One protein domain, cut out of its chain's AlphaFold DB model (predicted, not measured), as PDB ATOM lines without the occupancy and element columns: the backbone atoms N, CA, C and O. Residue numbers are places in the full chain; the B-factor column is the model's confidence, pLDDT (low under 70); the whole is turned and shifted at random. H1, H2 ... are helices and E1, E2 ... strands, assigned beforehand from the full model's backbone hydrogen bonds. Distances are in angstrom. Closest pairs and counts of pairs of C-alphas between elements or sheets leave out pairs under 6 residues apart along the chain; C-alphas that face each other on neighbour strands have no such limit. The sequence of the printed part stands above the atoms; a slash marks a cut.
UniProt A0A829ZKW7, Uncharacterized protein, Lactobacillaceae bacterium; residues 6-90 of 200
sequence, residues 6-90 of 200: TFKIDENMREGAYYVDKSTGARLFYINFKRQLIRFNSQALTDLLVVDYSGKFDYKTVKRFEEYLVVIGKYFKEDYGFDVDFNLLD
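Overview. This is residues 6 to 90 of the 200 residues of an uncharacterized protein of Lactobacillaceae bacterium (UniProt A0A829ZKW7). A twisted sheet of five short strands has one long helix, H2, running along one face over its E4 and E5 side. The shorter H1 continues from the end of E4 past the end of the sheet, only grazing it, and H2 folds back from there as the second leg of a helical hairpin. The printed part has 85 residues, with five named strands and two named helices in the order E1 E2 E3 E4 H1 H2 E5. The sheet's order is E1, E2, E3, E4, E5, mixed, and the class is mixed, helices and strands. The whole is compact, with a radius of gyration of the C-alphas of 13.0 A and spans of 38 by 28 by 17 A.

Along the chain. E1, residues 6 to 9, begins at C-alpha 6 (-26.482, 17.748, -38.923). E2, residues 16 to 21, is 16.6 A long, and E3, residues 27 to 32, is 13.9 A. E4, residues 37 to 40, is 10.3 A long. H1, residues 42 to 55, measures 18.9 A. H2, residues 59 to 80, measures 30.7 A and starts at C-alpha 59 (-18.705, 25.535, -59.309). E5, residues 83 to 85, ends at C-alpha 85 (-16.181, 4.434, -50.154).

Arrangement. E1 to E4 form a meander, each strand the antiparallel neighbour of the one before. N 8 and O 18 join E1 to E2 within hydrogen-bond range at 2.8 A. N 19 and O 29 do so for E2 and E3 at 2.9 A, and N 30 and O 39 for E3 and E4 at 2.9 A. E5 is parallel to E4, with N 38 and O 83 at 2.9 A. E4, H1, H2 and E5 are a strand-helix-strand unit, two parallel neighbour strands with helices between, whose crossover is right-handed. H2 is on the sheet at a height of 10.8 A, making two layers, a helix over one face of a sheet. It runs along the strands, at 9 degrees to E4 on the local plane; the closest C-alphas of H2 and E5, Lys 77 and Val 84, are 6.1 A apart. H1 and H2 only just touch, with 3 pairs of C-alphas within 8 A, the closest being Leu 49 and Val 62 at 6.7 A; their tilt is a shallow 28 degrees, opposite ways. Every O i to N i+4 pair of H2 is within hydrogen-bond range, against 5 of 10 in H1.

Size, cuts and confidence. The two C-alphas farthest apart, Lys 34 and Gly 55, are 38.1 A apart. The printed part has no cut and no long link. The mean pLDDT of the printed part is 95.2, and no printed residue is under 70.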
ATOM      1  N   THR A   6     -26.532  18.339 -40.266       96.00
ATOM      2  CA  THR A   6     -26.482  17.748 -38.923       96.00
ATOM      3  C   THR A   6     -26.119  16.275 -38.995       96.00
ATOM      4  O   THR A   6     -26.451  15.599 -39.965       96.00
ATOM      5  N   PHE A   7     -25.541  15.744 -37.922       96.81
ATOM      6  CA  PHE A   7     -25.513  14.300 -37.721       96.81
ATOM      7  C   PHE A   7     -26.837  13.824 -37.112       96.81
ATOM      8  O   PHE A   7     -27.368  14.464 -36.199       96.81
ATOM      9  N   LYS A   8     -27.373  12.713 -37.623       97.00
ATOM     10  CA  LYS A   8     -28.498  11.969 -37.044       97.00
ATOM     11  C   LYS A   8     -28.030  10.559 -36.708       97.00
ATOM     12  O   LYS A   8     -27.603   9.837 -37.603       97.00
ATOM     13  N   ILE A   9     -28.102  10.190 -35.432       97.25
ATOM     14  CA  ILE A   9     -27.736   8.846 -34.964       97.25
ATOM     15  C   ILE A   9     -28.671   7.822 -35.613       97.25
ATOM     16  O   ILE A   9     -29.876   8.054 -35.706       97.25
ATOM     17  N   ASP A  10     -28.110   6.705 -36.057       95.50
ATOM     18  CA  ASP A  10     -28.884   5.560 -36.517       95.50
ATOM     19  C   ASP A  10     -29.500   4.845 -35.307       95.50
ATOM     20  O   ASP A  10     -28.803   4.316 -34.439       95.50
ATOM     21  N   GLU A  11     -30.830   4.855 -35.219       91.88
ATOM     22  CA  GLU A  11     -31.560   4.278 -34.086       91.88
ATOM     23  C   GLU A  11     -31.401   2.755 -33.998       91.88
ATOM     24  O   GLU A  11     -31.437   2.201 -32.895       91.88
ATOM     25  N   ASN A  12     -31.160   2.095 -35.134       90.38
ATOM     26  CA  ASN A  12     -30.944   0.653 -35.215       90.38
ATOM     27  C   ASN A  12     -29.482   0.272 -34.939       90.38
ATOM     28  O   ASN A  12     -29.195  -0.876 -34.597       90.38
ATOM     29  N   MET A  13     -28.553   1.225 -35.072       91.25
ATOM     30  CA  MET A  13     -27.122   1.017 -34.862       91.25
ATOM     31  C   MET A  13     -26.478   2.280 -34.295       91.25
ATOM     32  O   MET A  13     -25.896   3.080 -35.021       91.25
ATOM     33  N   ARG A  14     -26.571   2.455 -32.972       91.81
ATOM     34  CA  ARG A  14     -26.186   3.703 -32.284       91.81
ATOM     35  C   ARG A  14     -24.708   4.077 -32.412       91.81
ATOM     36  O   ARG A  14     -24.342   5.207 -32.103       91.81
ATOM     37  N   GLU A  15     -23.859   3.149 -32.845       95.62
ATOM     38  CA  GLU A  15     -22.458   3.405 -33.188       95.62
ATOM     39  C   GLU A  15     -22.274   4.048 -34.575       95.62
ATOM     40  O   GLU A  15     -21.141   4.337 -34.971       95.62
ATOM     41  N   GLY A  16     -23.368   4.262 -35.308       97.50
ATOM     42  CA  GLY A  16     -23.396   4.941 -36.590       97.50
ATOM     43  C   GLY A  16     -24.302   6.167 -36.625       97.50
ATOM     44  O   GLY A  16     -25.210   6.349 -35.811       97.50
ATOM     45  N   ALA A  17     -24.022   7.039 -37.586       98.25
ATOM     46  CA  ALA A  17     -24.774   8.257 -37.822       98.25
ATOM     47  C   ALA A  17     -24.774   8.620 -39.308       98.25
ATOM     48  O   ALA A  17     -23.812   8.372 -40.034       98.25
ATOM     49  N   TYR A  18     -25.845   9.276 -39.734       98.25
ATOM     50  CA  TYR A  18     -25.960   9.894 -41.046       98.25
ATOM     51  C   TYR A  18     -25.587  11.368 -40.955       98.25
ATOM     52  O   TYR A  18     -26.076  12.066 -40.063       98.25
ATOM     53  N   TYR A  19     -24.784  11.861 -41.892       97.75
ATOM     54  CA  TYR A  19     -24.652  13.294 -42.136       97.75
ATOM     55  C   TYR A  19     -25.759  13.737 -43.090       97.75
ATOM     56  O   TYR A  19     -25.880  13.213 -44.197       97.75
ATOM     57  N   VAL A  20     -26.615  14.647 -42.631       96.81
ATOM     58  CA  VAL A  20     -27.908  14.935 -43.259       96.81
ATOM     59  C   VAL A  20     -28.039  16.418 -43.558       96.81
ATOM     60  O   VAL A  20     -27.828  17.237 -42.663       96.81
ATOM     61  N   ASP A  21     -28.467  16.757 -44.772       93.81
ATOM     62  CA  ASP A  21     -29.002  18.087 -45.056       93.81
ATOM     63  C   ASP A  21     -30.376  18.243 -44.387       93.81
ATOM     64  O   ASP A  21     -31.316  17.508 -44.690       93.81
ATOM     65  N   LYS A  22     -30.528  19.191 -43.459       91.19
ATOM     66  CA  LYS A  22     -31.799  19.395 -42.755       91.19
ATOM     67  C   LYS A  22     -32.904  19.928 -43.655       91.19
ATOM     68  O   LYS A  22     -34.060  19.685 -43.311       91.19
ATOM     69  N   SER A  23     -32.594  20.660 -44.728       87.69
ATOM     70  CA  SER A  23     -33.642  21.186 -45.612       87.69
ATOM     71  C   SER A  23     -34.354  20.074 -46.368       87.69
ATOM     72  O   SER A  23     -35.579  20.053 -46.407       87.69
ATOM     73  N   THR A  24     -33.590  19.146 -46.937       88.50
ATOM     74  CA  THR A  24     -34.118  18.077 -47.797       88.50
ATOM     75  C   THR A  24     -34.301  16.750 -47.062       88.50
ATOM     76  O   THR A  24     -35.057  15.890 -47.499       88.50
ATOM     77  N   GLY A  25     -33.612  16.557 -45.936       91.94
ATOM     78  CA  GLY A  25     -33.488  15.258 -45.280       91.94
ATOM     79  C   GLY A  25     -32.504  14.309 -45.973       91.94
ATOM     80  O   GLY A  25     -32.366  13.171 -45.515       91.94
ATOM     81  N   ALA A  26     -31.813  14.759 -47.026       94.12
ATOM     82  CA  ALA A  26     -30.866  13.960 -47.792       94.12
ATOM     83  C   ALA A  26     -29.702  13.484 -46.910       94.12
ATOM     84  O   ALA A  26     -29.049  14.280 -46.234       94.12
ATOM     85  N   ARG A  27     -29.450  12.171 -46.907       96.88
ATOM     86  CA  ARG A  27     -28.380  11.523 -46.133       96.88
ATOM     87  C   ARG A  27     -27.137  11.419 -47.010       96.88
ATOM     88  O   ARG A  27     -27.051  10.505 -47.817       96.88
ATOM     89  N   LEU A  28     -26.197  12.347 -46.863       97.38
ATOM     90  CA  LEU A  28     -25.045  12.470 -47.763       97.38
ATOM     91  C   LEU A  28     -24.003  11.373 -47.555       97.38
ATOM     92  O   LEU A  28     -23.427  10.875 -48.517       97.38
ATOM     93  N   PHE A  29     -23.763  10.988 -46.303       98.31
ATOM     94  CA  PHE A  29     -22.941   9.828 -45.983       98.31
ATOM     95  C   PHE A  29     -23.370   9.194 -44.663       98.31
ATOM     96  O   PHE A  29     -23.997   9.835 -43.812       98.31
ATOM     97  N   TYR A  30     -23.001   7.931 -44.495       98.44
ATOM     98  CA  TYR A  30     -23.112   7.180 -43.255       98.44
ATOM     99  C   TYR A  30     -21.714   6.934 -42.700       98.44
ATOM    100  O   TYR A  30     -20.814   6.554 -43.445       98.44
ATOM    101  N   ILE A  31     -21.537   7.138 -41.400       98.31
ATOM    102  CA  ILE A  31     -20.319   6.792 -40.665       98.31
ATOM    103  C   ILE A  31     -20.672   5.807 -39.560       98.31
ATOM    104  O   ILE A  31     -21.673   5.991 -38.871       98.31
ATOM    105  N   ASN A  32     -19.842   4.785 -39.359       97.88
ATOM    106  CA  ASN A  32     -19.960   3.869 -38.231       97.88
ATOM    107  C   ASN A  32     -18.608   3.672 -37.554       97.88
ATOM    108  O   ASN A  32     -17.676   3.136 -38.151       97.88
ATOM    109  N   PHE A  33     -18.515   4.072 -36.289       95.88
ATOM    110  CA  PHE A  33     -17.255   4.048 -35.547       95.88
ATOM    111  C   PHE A  33     -16.852   2.640 -35.112       95.88
ATOM    112  O   PHE A  33     -15.668   2.332 -35.048       95.88
ATOM    113  N   LYS A  34     -17.826   1.764 -34.847       95.88
ATOM    114  CA  LYS A  34     -17.562   0.381 -34.428       95.88
ATOM    115  C   LYS A  34     -17.103  -0.499 -35.584       95.88
ATOM    116  O   LYS A  34     -16.266  -1.369 -35.392       95.88
ATOM    117  N   ARG A  35     -17.669  -0.281 -36.771       96.38
ATOM    118  CA  ARG A  35     -17.290  -0.964 -38.017       96.38
ATOM    119  C   ARG A  35     -16.149  -0.263 -38.753       96.38
ATOM    120  O   ARG A  35     -15.698  -0.800 -39.752       96.38
ATOM    121  N   GLN A  36     -15.728   0.909 -38.272       97.69
ATOM    122  CA  GLN A  36     -14.710   1.762 -38.884       97.69
ATOM    123  C   GLN A  36     -14.954   1.957 -40.384       97.69
ATOM    124  O   GLN A  36     -14.107   1.629 -41.205       97.69
ATOM    125  N   LEU A  37     -16.139   2.451 -40.750       97.81
ATOM    126  CA  LEU A  37     -16.470   2.679 -42.155       97.81
ATOM    127  C   LEU A  37     -17.180   4.003 -42.405       97.81
ATOM    128  O   LEU A  37     -17.866   4.531 -41.526       97.81
ATOM    129  N   ILE A  38     -17.018   4.501 -43.630       98.38
ATOM    130  CA  ILE A  38     -17.786   5.605 -44.206       98.38
ATOM    131  C   ILE A  38     -18.290   5.178 -45.588       98.38
ATOM    132  O   ILE A  38     -17.546   4.591 -46.376       98.38
ATOM    133  N   ARG A  39     -19.560   5.467 -45.881       98.38
ATOM    134  CA  ARG A  39     -20.184   5.257 -47.196       98.38
ATOM    135  C   ARG A  39     -20.857   6.535 -47.649       98.38
ATOM    136  O   ARG A  39     -21.706   7.053 -46.923       98.38
ATOM    137  N   PHE A  40     -20.494   7.030 -48.823       98.44
ATOM    138  CA  PHE A  40     -21.150   8.176 -49.442       98.44
ATOM    139  C   PHE A  40     -22.375   7.736 -50.253       98.44
ATOM    140  O   PHE A  40     -22.363   6.689 -50.895       98.44
ATOM    141  N   ASN A  41     -23.448   8.526 -50.192       97.88
ATOM    142  CA  ASN A  41     -24.699   8.255 -50.894       97.88
ATOM    143  C   ASN A  41     -24.702   8.954 -52.253       97.88
ATOM    144  O   ASN A  41     -24.862  10.173 -52.340       97.88
ATOM    145  N   SER A  42     -24.558   8.165 -53.307       96.69
ATOM    146  CA  SER A  42     -24.511   8.626 -54.687       96.69
ATOM    147  C   SER A  42     -25.730   9.437 -55.108       96.69
ATOM    148  O   SER A  42     -25.592  10.504 -55.710       96.69
ATOM    149  N   GLN A  43     -26.921   8.956 -54.752       96.19
ATOM    150  CA  GLN A  43     -28.188   9.564 -55.126       96.19
ATOM    151  C   GLN A  43     -28.348  10.906 -54.415       96.19
ATOM    152  O   GLN A  43     -28.527  11.932 -55.061       96.19
ATOM    153  N   ALA A  44     -28.176  10.919 -53.091       97.06
ATOM    154  CA  ALA A  44     -28.311  12.133 -52.291       97.06
ATOM    155  C   ALA A  44     -27.295  13.216 -52.689       97.06
ATOM    156  O   ALA A  44     -27.624  14.401 -52.698       97.06
ATOM    157  N   LEU A  45     -26.062  12.822 -53.026       96.75
ATOM    158  CA  LEU A  45     -25.036  13.744 -53.511       96.75
ATOM    159  C   LEU A  45     -25.343  14.262 -54.917       96.75
ATOM    160  O   LEU A  45     -25.138  15.446 -55.168       96.75
ATOM    161  N   THR A  46     -25.846  13.416 -55.818       95.94
ATOM    162  CA  THR A  46     -26.268  13.846 -57.161       95.94
ATOM    163  C   THR A  46     -27.407  14.860 -57.055       95.94
ATOM    164  O   THR A  46     -27.297  15.969 -57.577       95.94
ATOM    165  N   ASP A  47     -28.458  14.529 -56.307       94.81
ATOM    166  CA  ASP A  47     -29.628  15.392 -56.138       94.81
ATOM    167  C   ASP A  47     -29.256  16.734 -55.498       94.81
ATOM    168  O   ASP A  47     -29.708  17.791 -55.938       94.81
ATOM    169  N   LEU A  48     -28.391  16.721 -54.481       94.06
ATOM    170  CA  LEU A  48     -28.000  17.950 -53.802       94.06
ATOM    171  C   LEU A  48     -26.988  18.764 -54.613       94.06
ATOM    172  O   LEU A  48     -27.203  19.948 -54.850       94.06
ATOM    173  N   LEU A  49     -25.863  18.163 -55.006       92.62
ATOM    174  CA  LEU A  49     -24.716  18.902 -55.540       92.62
ATOM    175  C   LEU A  49     -24.833  19.179 -57.037       92.62
ATOM    176  O   LEU A  49     -24.392  20.232 -57.498       92.62
ATOM    177  N   VAL A  50     -25.409  18.242 -57.793       93.12
ATOM    178  CA  VAL A  50     -25.500  18.323 -59.257       93.12
ATOM    179  C   VAL A  50     -26.833  18.924 -59.686       93.12
ATOM    180  O   VAL A  50     -26.847  19.745 -60.600       93.12
ATOM    181  N   VAL A  51     -27.942  18.572 -59.029       93.12
ATOM    182  CA  VAL A  51     -29.274  19.075 -59.403       93.12
ATOM    183  C   VAL A  51     -29.612  20.375 -58.671       93.12
ATOM    184  O   VAL A  51     -29.789  21.403 -59.320       93.12
ATOM    185  N   ASP A  52     -29.676  20.372 -57.337       91.88
ATOM    186  CA  ASP A  52     -30.134  21.550 -56.584       91.88
ATOM    187  C   ASP A  52     -29.088  22.679 -56.559       91.88
ATOM    188  O   ASP A  52     -29.380  23.836 -56.866       91.88
ATOM    189  N   TYR A  53     -27.841  22.360 -56.207       90.94
ATOM    190  CA  TYR A  53     -26.816  23.380 -55.969       90.94
ATOM    191  C   TYR A  53     -26.237  23.967 -57.252       90.94
ATOM    192  O   TYR A  53     -25.823  25.125 -57.227       90.94
ATOM    193  N   SER A  54     -26.266  23.243 -58.375       85.69
ATOM    194  CA  SER A  54     -25.751  23.768 -59.647       85.69
ATOM    195  C   SER A  54     -26.546  24.971 -60.171       85.69
ATOM    196  O   SER A  54     -25.984  25.825 -60.853       85.69
ATOM    197  N   GLY A  55     -27.831  25.082 -59.811       86.25
ATOM    198  CA  GLY A  55     -28.676  26.236 -60.135       86.25
ATOM    199  C   GLY A  55     -28.576  27.401 -59.142       86.25
ATOM    200  O   GLY A  55     -29.101  28.480 -59.417       86.25
ATOM    201  N   LYS A  56     -27.932  27.198 -57.985       90.56
ATOM    202  CA  LYS A  56     -27.896  28.163 -56.869       90.56
ATOM    203  C   LYS A  56     -26.509  28.735 -56.599       90.56
ATOM    204  O   LYS A  56     -26.390  29.884 -56.176       90.56
ATOM    205  N   PHE A  57     -25.469  27.941 -56.826       90.88
ATOM    206  CA  PHE A  57     -24.094  28.265 -56.474       90.88
ATOM    207  C   PHE A  57     -23.162  28.082 -57.674       90.88
ATOM    208  O   PHE A  57     -23.442  27.330 -58.604       90.88
ATOM    209  N   ASP A  58     -22.026  28.781 -57.661       90.25
ATOM    210  CA  ASP A  58     -20.983  28.566 -58.661       90.25
ATOM    211  C   ASP A  58     -20.194  27.271 -58.391       90.25
ATOM    212  O   ASP A  58     -20.166  26.753 -57.269       90.25
ATOM    213  N   TYR A  59     -19.507  26.760 -59.423       89.69
ATOM    214  CA  TYR A  59     -18.705  25.535 -59.309       89.69
ATOM    215  C   TYR A  59     -17.717  25.597 -58.147       89.69
ATOM    216  O   TYR A  59     -17.576  24.636 -57.405       89.69
ATOM    217  N   LYS A  60     -17.052  26.741 -57.953       93.00
ATOM    218  CA  LYS A  60     -16.042  26.904 -56.905       93.00
ATOM    219  C   LYS A  60     -16.633  26.690 -55.510       93.00
ATOM    220  O   LYS A  60     -15.981  26.102 -54.649       93.00
ATOM    221  N   THR A  61     -17.852  27.168 -55.281       93.06
ATOM    222  CA  THR A  61     -18.560  27.013 -54.010       93.06
ATOM    223  C   THR A  61     -18.965  25.563 -53.782       93.06
ATOM    224  O   THR A  61     -18.681  25.023 -52.712       93.06
ATOM    225  N   VAL A  62     -19.565  24.908 -54.783       93.38
ATOM    226  CA  VAL A  62     -19.978  23.498 -54.669       93.38
ATOM    227  C   VAL A  62     -18.760  22.582 -54.538       93.38
ATOM    228  O   VAL A  62     -18.735  21.723 -53.657       93.38
ATOM    229  N   LYS A  63     -17.705  22.826 -55.325       93.50
ATOM    230  CA  LYS A  63     -16.436  22.091 -55.266       93.50
ATOM    231  C   LYS A  63     -15.802  22.169 -53.886       93.50
ATOM    232  O   LYS A  63     -15.399  21.156 -53.343       93.50
ATOM    233  N   ARG A  64     -15.791  23.345 -53.258       94.38
ATOM    234  CA  ARG A  64     -15.256  23.486 -51.898       94.38
ATOM    235  C   ARG A  64     -16.031  22.657 -50.870       94.38
ATOM    236  O   ARG A  64     -15.441  22.166 -49.910       94.38
ATOM    237  N   PHE A  65     -17.348  22.531 -51.025       94.12
ATOM    238  CA  PHE A  65     -18.144  21.673 -50.149       94.12
ATOM    239  C   PHE A  65     -17.841  20.190 -50.383       94.12
ATOM    240  O   PHE A  65     -17.637  19.455 -49.419       94.12
ATOM    241  N   GLU A  66     -17.739  19.773 -51.644       95.31
ATOM    242  CA  GLU A  66     -17.295  18.428 -52.012       95.31
ATOM    243  C   GLU A  66     -15.898  18.105 -51.453       95.31
ATOM    244  O   GLU A  66     -15.719  17.070 -50.813       95.31
ATOM    245  N   GLU A  67     -14.942  19.027 -51.560       95.62
ATOM    246  CA  GLU A  67     -13.602  18.879 -50.991       95.62
ATOM    247  C   GLU A  67     -13.647  18.650 -49.476       95.62
ATOM    248  O   GLU A  67     -12.904  17.814 -48.965       95.62
ATOM    249  N   TYR A  68     -14.529  19.333 -48.734       95.38
ATOM    250  CA  TYR A  68     -14.687  19.068 -47.300       95.38
ATOM    251  C   TYR A  68     -15.188  17.650 -47.020       95.38
ATOM    252  O   TYR A  68     -14.705  17.014 -46.081       95.38
ATOM    253  N   LEU A  69     -16.124  17.142 -47.824       96.38
ATOM    254  CA  LEU A  69     -16.623  15.773 -47.702       96.38
ATOM    255  C   LEU A  69     -15.501  14.755 -47.947       96.38
ATOM    256  O   LEU A  69     -15.288  13.858 -47.126       96.38
ATOM    257  N   VAL A  70     -14.728  14.937 -49.020       96.75
ATOM    258  CA  VAL A  70     -13.587  14.070 -49.343       96.75
ATOM    259  C   VAL A  70     -12.505  14.153 -48.273       96.75
ATOM    260  O   VAL A  70     -11.987  13.127 -47.841       96.75
ATOM    261  N   VAL A  71     -12.175  15.350 -47.791       96.38
ATOM    262  CA  VAL A  71     -11.164  15.544 -46.743       96.38
ATOM    263  C   VAL A  71     -11.556  14.823 -45.453       96.38
ATOM    264  O   VAL A  71     -10.709  14.162 -44.858       96.38
ATOM    265  N   ILE A  72     -12.831  14.867 -45.046       95.12
ATOM    266  CA  ILE A  72     -13.317  14.094 -43.892       95.12
ATOM    267  C   ILE A  72     -13.051  12.601 -44.104       95.12
ATOM    268  O   ILE A  72     -12.449  11.960 -43.243       95.12
ATOM    269  N   GLY A  73     -13.463  12.044 -45.245       96.75
ATOM    270  CA  GLY A  73     -13.245  10.627 -45.526       96.75
ATOM    271  C   GLY A  73     -11.758  10.256 -45.582       96.75
ATOM    272  O   GLY A  73     -11.374   9.218 -45.047       96.75
ATOM    273  N   LYS A  74     -10.903  11.116 -46.153       96.69
ATOM    274  CA  LYS A  74      -9.450  10.889 -46.215       96.69
ATOM    275  C   LYS A  74      -8.826  10.847 -44.827       96.69
ATOM    276  O   LYS A  74      -8.112   9.894 -44.547       96.69
ATOM    277  N   TYR A  75      -9.176  11.777 -43.933       97.06
ATOM    278  CA  TYR A  75      -8.704  11.735 -42.544       97.06
ATOM    279  C   TYR A  75      -9.067  10.415 -41.855       97.06
ATOM    280  O   TYR A  75      -8.220   9.778 -41.238       97.06
ATOM    281  N   PHE A  76     -10.310   9.948 -41.994       97.69
ATOM    282  CA  PHE A  76     -10.720   8.669 -41.406       97.69
ATOM    283  C   PHE A  76      -9.994   7.466 -42.022       97.69
ATOM    284  O   PHE A  76      -9.624   6.536 -41.301       97.69
ATOM    285  N   LYS A  77      -9.773   7.479 -43.338       97.31
ATOM    286  CA  LYS A  77      -9.085   6.403 -44.058       97.31
ATOM    287  C   LYS A  77      -7.601   6.326 -43.700       97.31
ATOM    288  O   LYS A  77      -7.113   5.251 -43.366       97.31
ATOM    289  N   GLU A  78      -6.899   7.450 -43.774       96.75
ATOM    290  CA  GLU A  78      -5.438   7.519 -43.671       96.75
ATOM    291  C   GLU A  78      -4.961   7.465 -42.214       96.75
ATOM    292  O   GLU A  78      -4.045   6.701 -41.908       96.75
ATOM    293  N   ASP A  79      -5.624   8.185 -41.304       96.69
ATOM    294  CA  ASP A  79      -5.161   8.309 -39.913       96.69
ATOM    295  C   ASP A  79      -5.779   7.260 -38.976       96.69
ATOM    296  O   ASP A  79      -5.180   6.893 -37.962       96.69
ATOM    297  N   TYR A  80      -6.981   6.768 -39.296       96.38
ATOM    298  CA  TYR A  80      -7.756   5.875 -38.420       96.38
ATOM    299  C   TYR A  80      -8.081   4.512 -39.041       96.38
ATOM    300  O   TYR A  80      -8.718   3.683 -38.384       96.38
ATOM    301  N   GLY A  81      -7.649   4.264 -40.281       96.88
ATOM    302  CA  GLY A  81      -7.823   2.984 -40.966       96.88
ATOM    303  C   GLY A  81      -9.277   2.638 -41.289       96.88
ATOM    304  O   GLY A  81      -9.611   1.457 -41.363       96.88
ATOM    305  N   PHE A  82     -10.155   3.636 -41.434       98.31
ATOM    306  CA  PHE A  82     -11.536   3.380 -41.832       98.31
ATOM    307  C   PHE A  82     -11.600   2.888 -43.278       98.31
ATOM    308  O   PHE A  82     -10.896   3.375 -44.163       98.31
ATOM    309  N   ASP A  83     -12.529   1.976 -43.529       97.88
ATOM    310  CA  ASP A  83     -12.948   1.621 -44.872       97.88
ATOM    311  C   ASP A  83     -13.885   2.708 -45.418       97.88
ATOM    312  O   ASP A  83     -15.018   2.865 -44.954       97.88
ATOM    313  N   VAL A  84     -13.410   3.485 -46.391       97.94
ATOM    314  CA  VAL A  84     -14.134   4.632 -46.949       97.94
ATOM    315  C   VAL A  84     -14.407   4.412 -48.429       97.94
ATOM    316  O   VAL A  84     -13.470   4.333 -49.227       97.94
ATOM    317  N   ASP A  85     -15.692   4.385 -48.777       97.44
ATOM    318  CA  ASP A  85     -16.181   4.434 -50.154       97.44
ATOM    319  C   ASP A  85     -16.649   5.859 -50.461       97.44
ATOM    320  O   ASP A  85     -17.746   6.251 -50.050       97.44
ATOM    321  N   PHE A  86     -15.798   6.622 -51.152       97.44
ATOM    322  CA  PHE A  86     -16.064   7.998 -51.591       97.44
ATOM    323  C   PHE A  86     -17.107   8.087 -52.709       97.44
ATOM    324  O   PHE A  86     -17.591   9.181 -53.006       97.44
ATOM    325  N   ASN A  87     -17.474   6.954 -53.309       96.06
ATOM    326  CA  ASN A  87     -18.438   6.866 -54.390       96.06
ATOM    327  C   ASN A  87     -18.099   7.860 -55.527       96.06
ATOM    328  O   ASN A  87     -16.932   7.980 -55.891       96.06
ATOM    329  N   LEU A  88     -19.064   8.606 -56.083       95.62
ATOM    330  CA  LEU A  88     -18.829   9.569 -57.177       95.62
ATOM    331  C   LEU A  88     -17.844  10.720 -56.866       95.62
ATOM    332  O   LEU A  88     -17.562  11.513 -57.766       95.62
ATOM    333  N   LEU A  89     -17.356  10.829 -55.624       97.50
ATOM    334  CA  LEU A  89     -16.357  11.811 -55.186       97.50
ATOM    335  C   LEU A  89     -14.921  11.251 -55.197       97.50
ATOM    336  O   LEU A  89     -13.972  11.974 -54.906       97.50
ATOM    337  N   ASP A  90     -14.730   9.958 -55.485       97.00
ATOM    338  CA  ASP A  90     -13.391   9.364 -55.527       97.00
ATOM    339  C   ASP A  90     -12.604   9.894 -56.737       97.00
ATOM    340  O   ASP A  90     -13.015   9.676 -57.873       97.00
TER     341      ASP A  90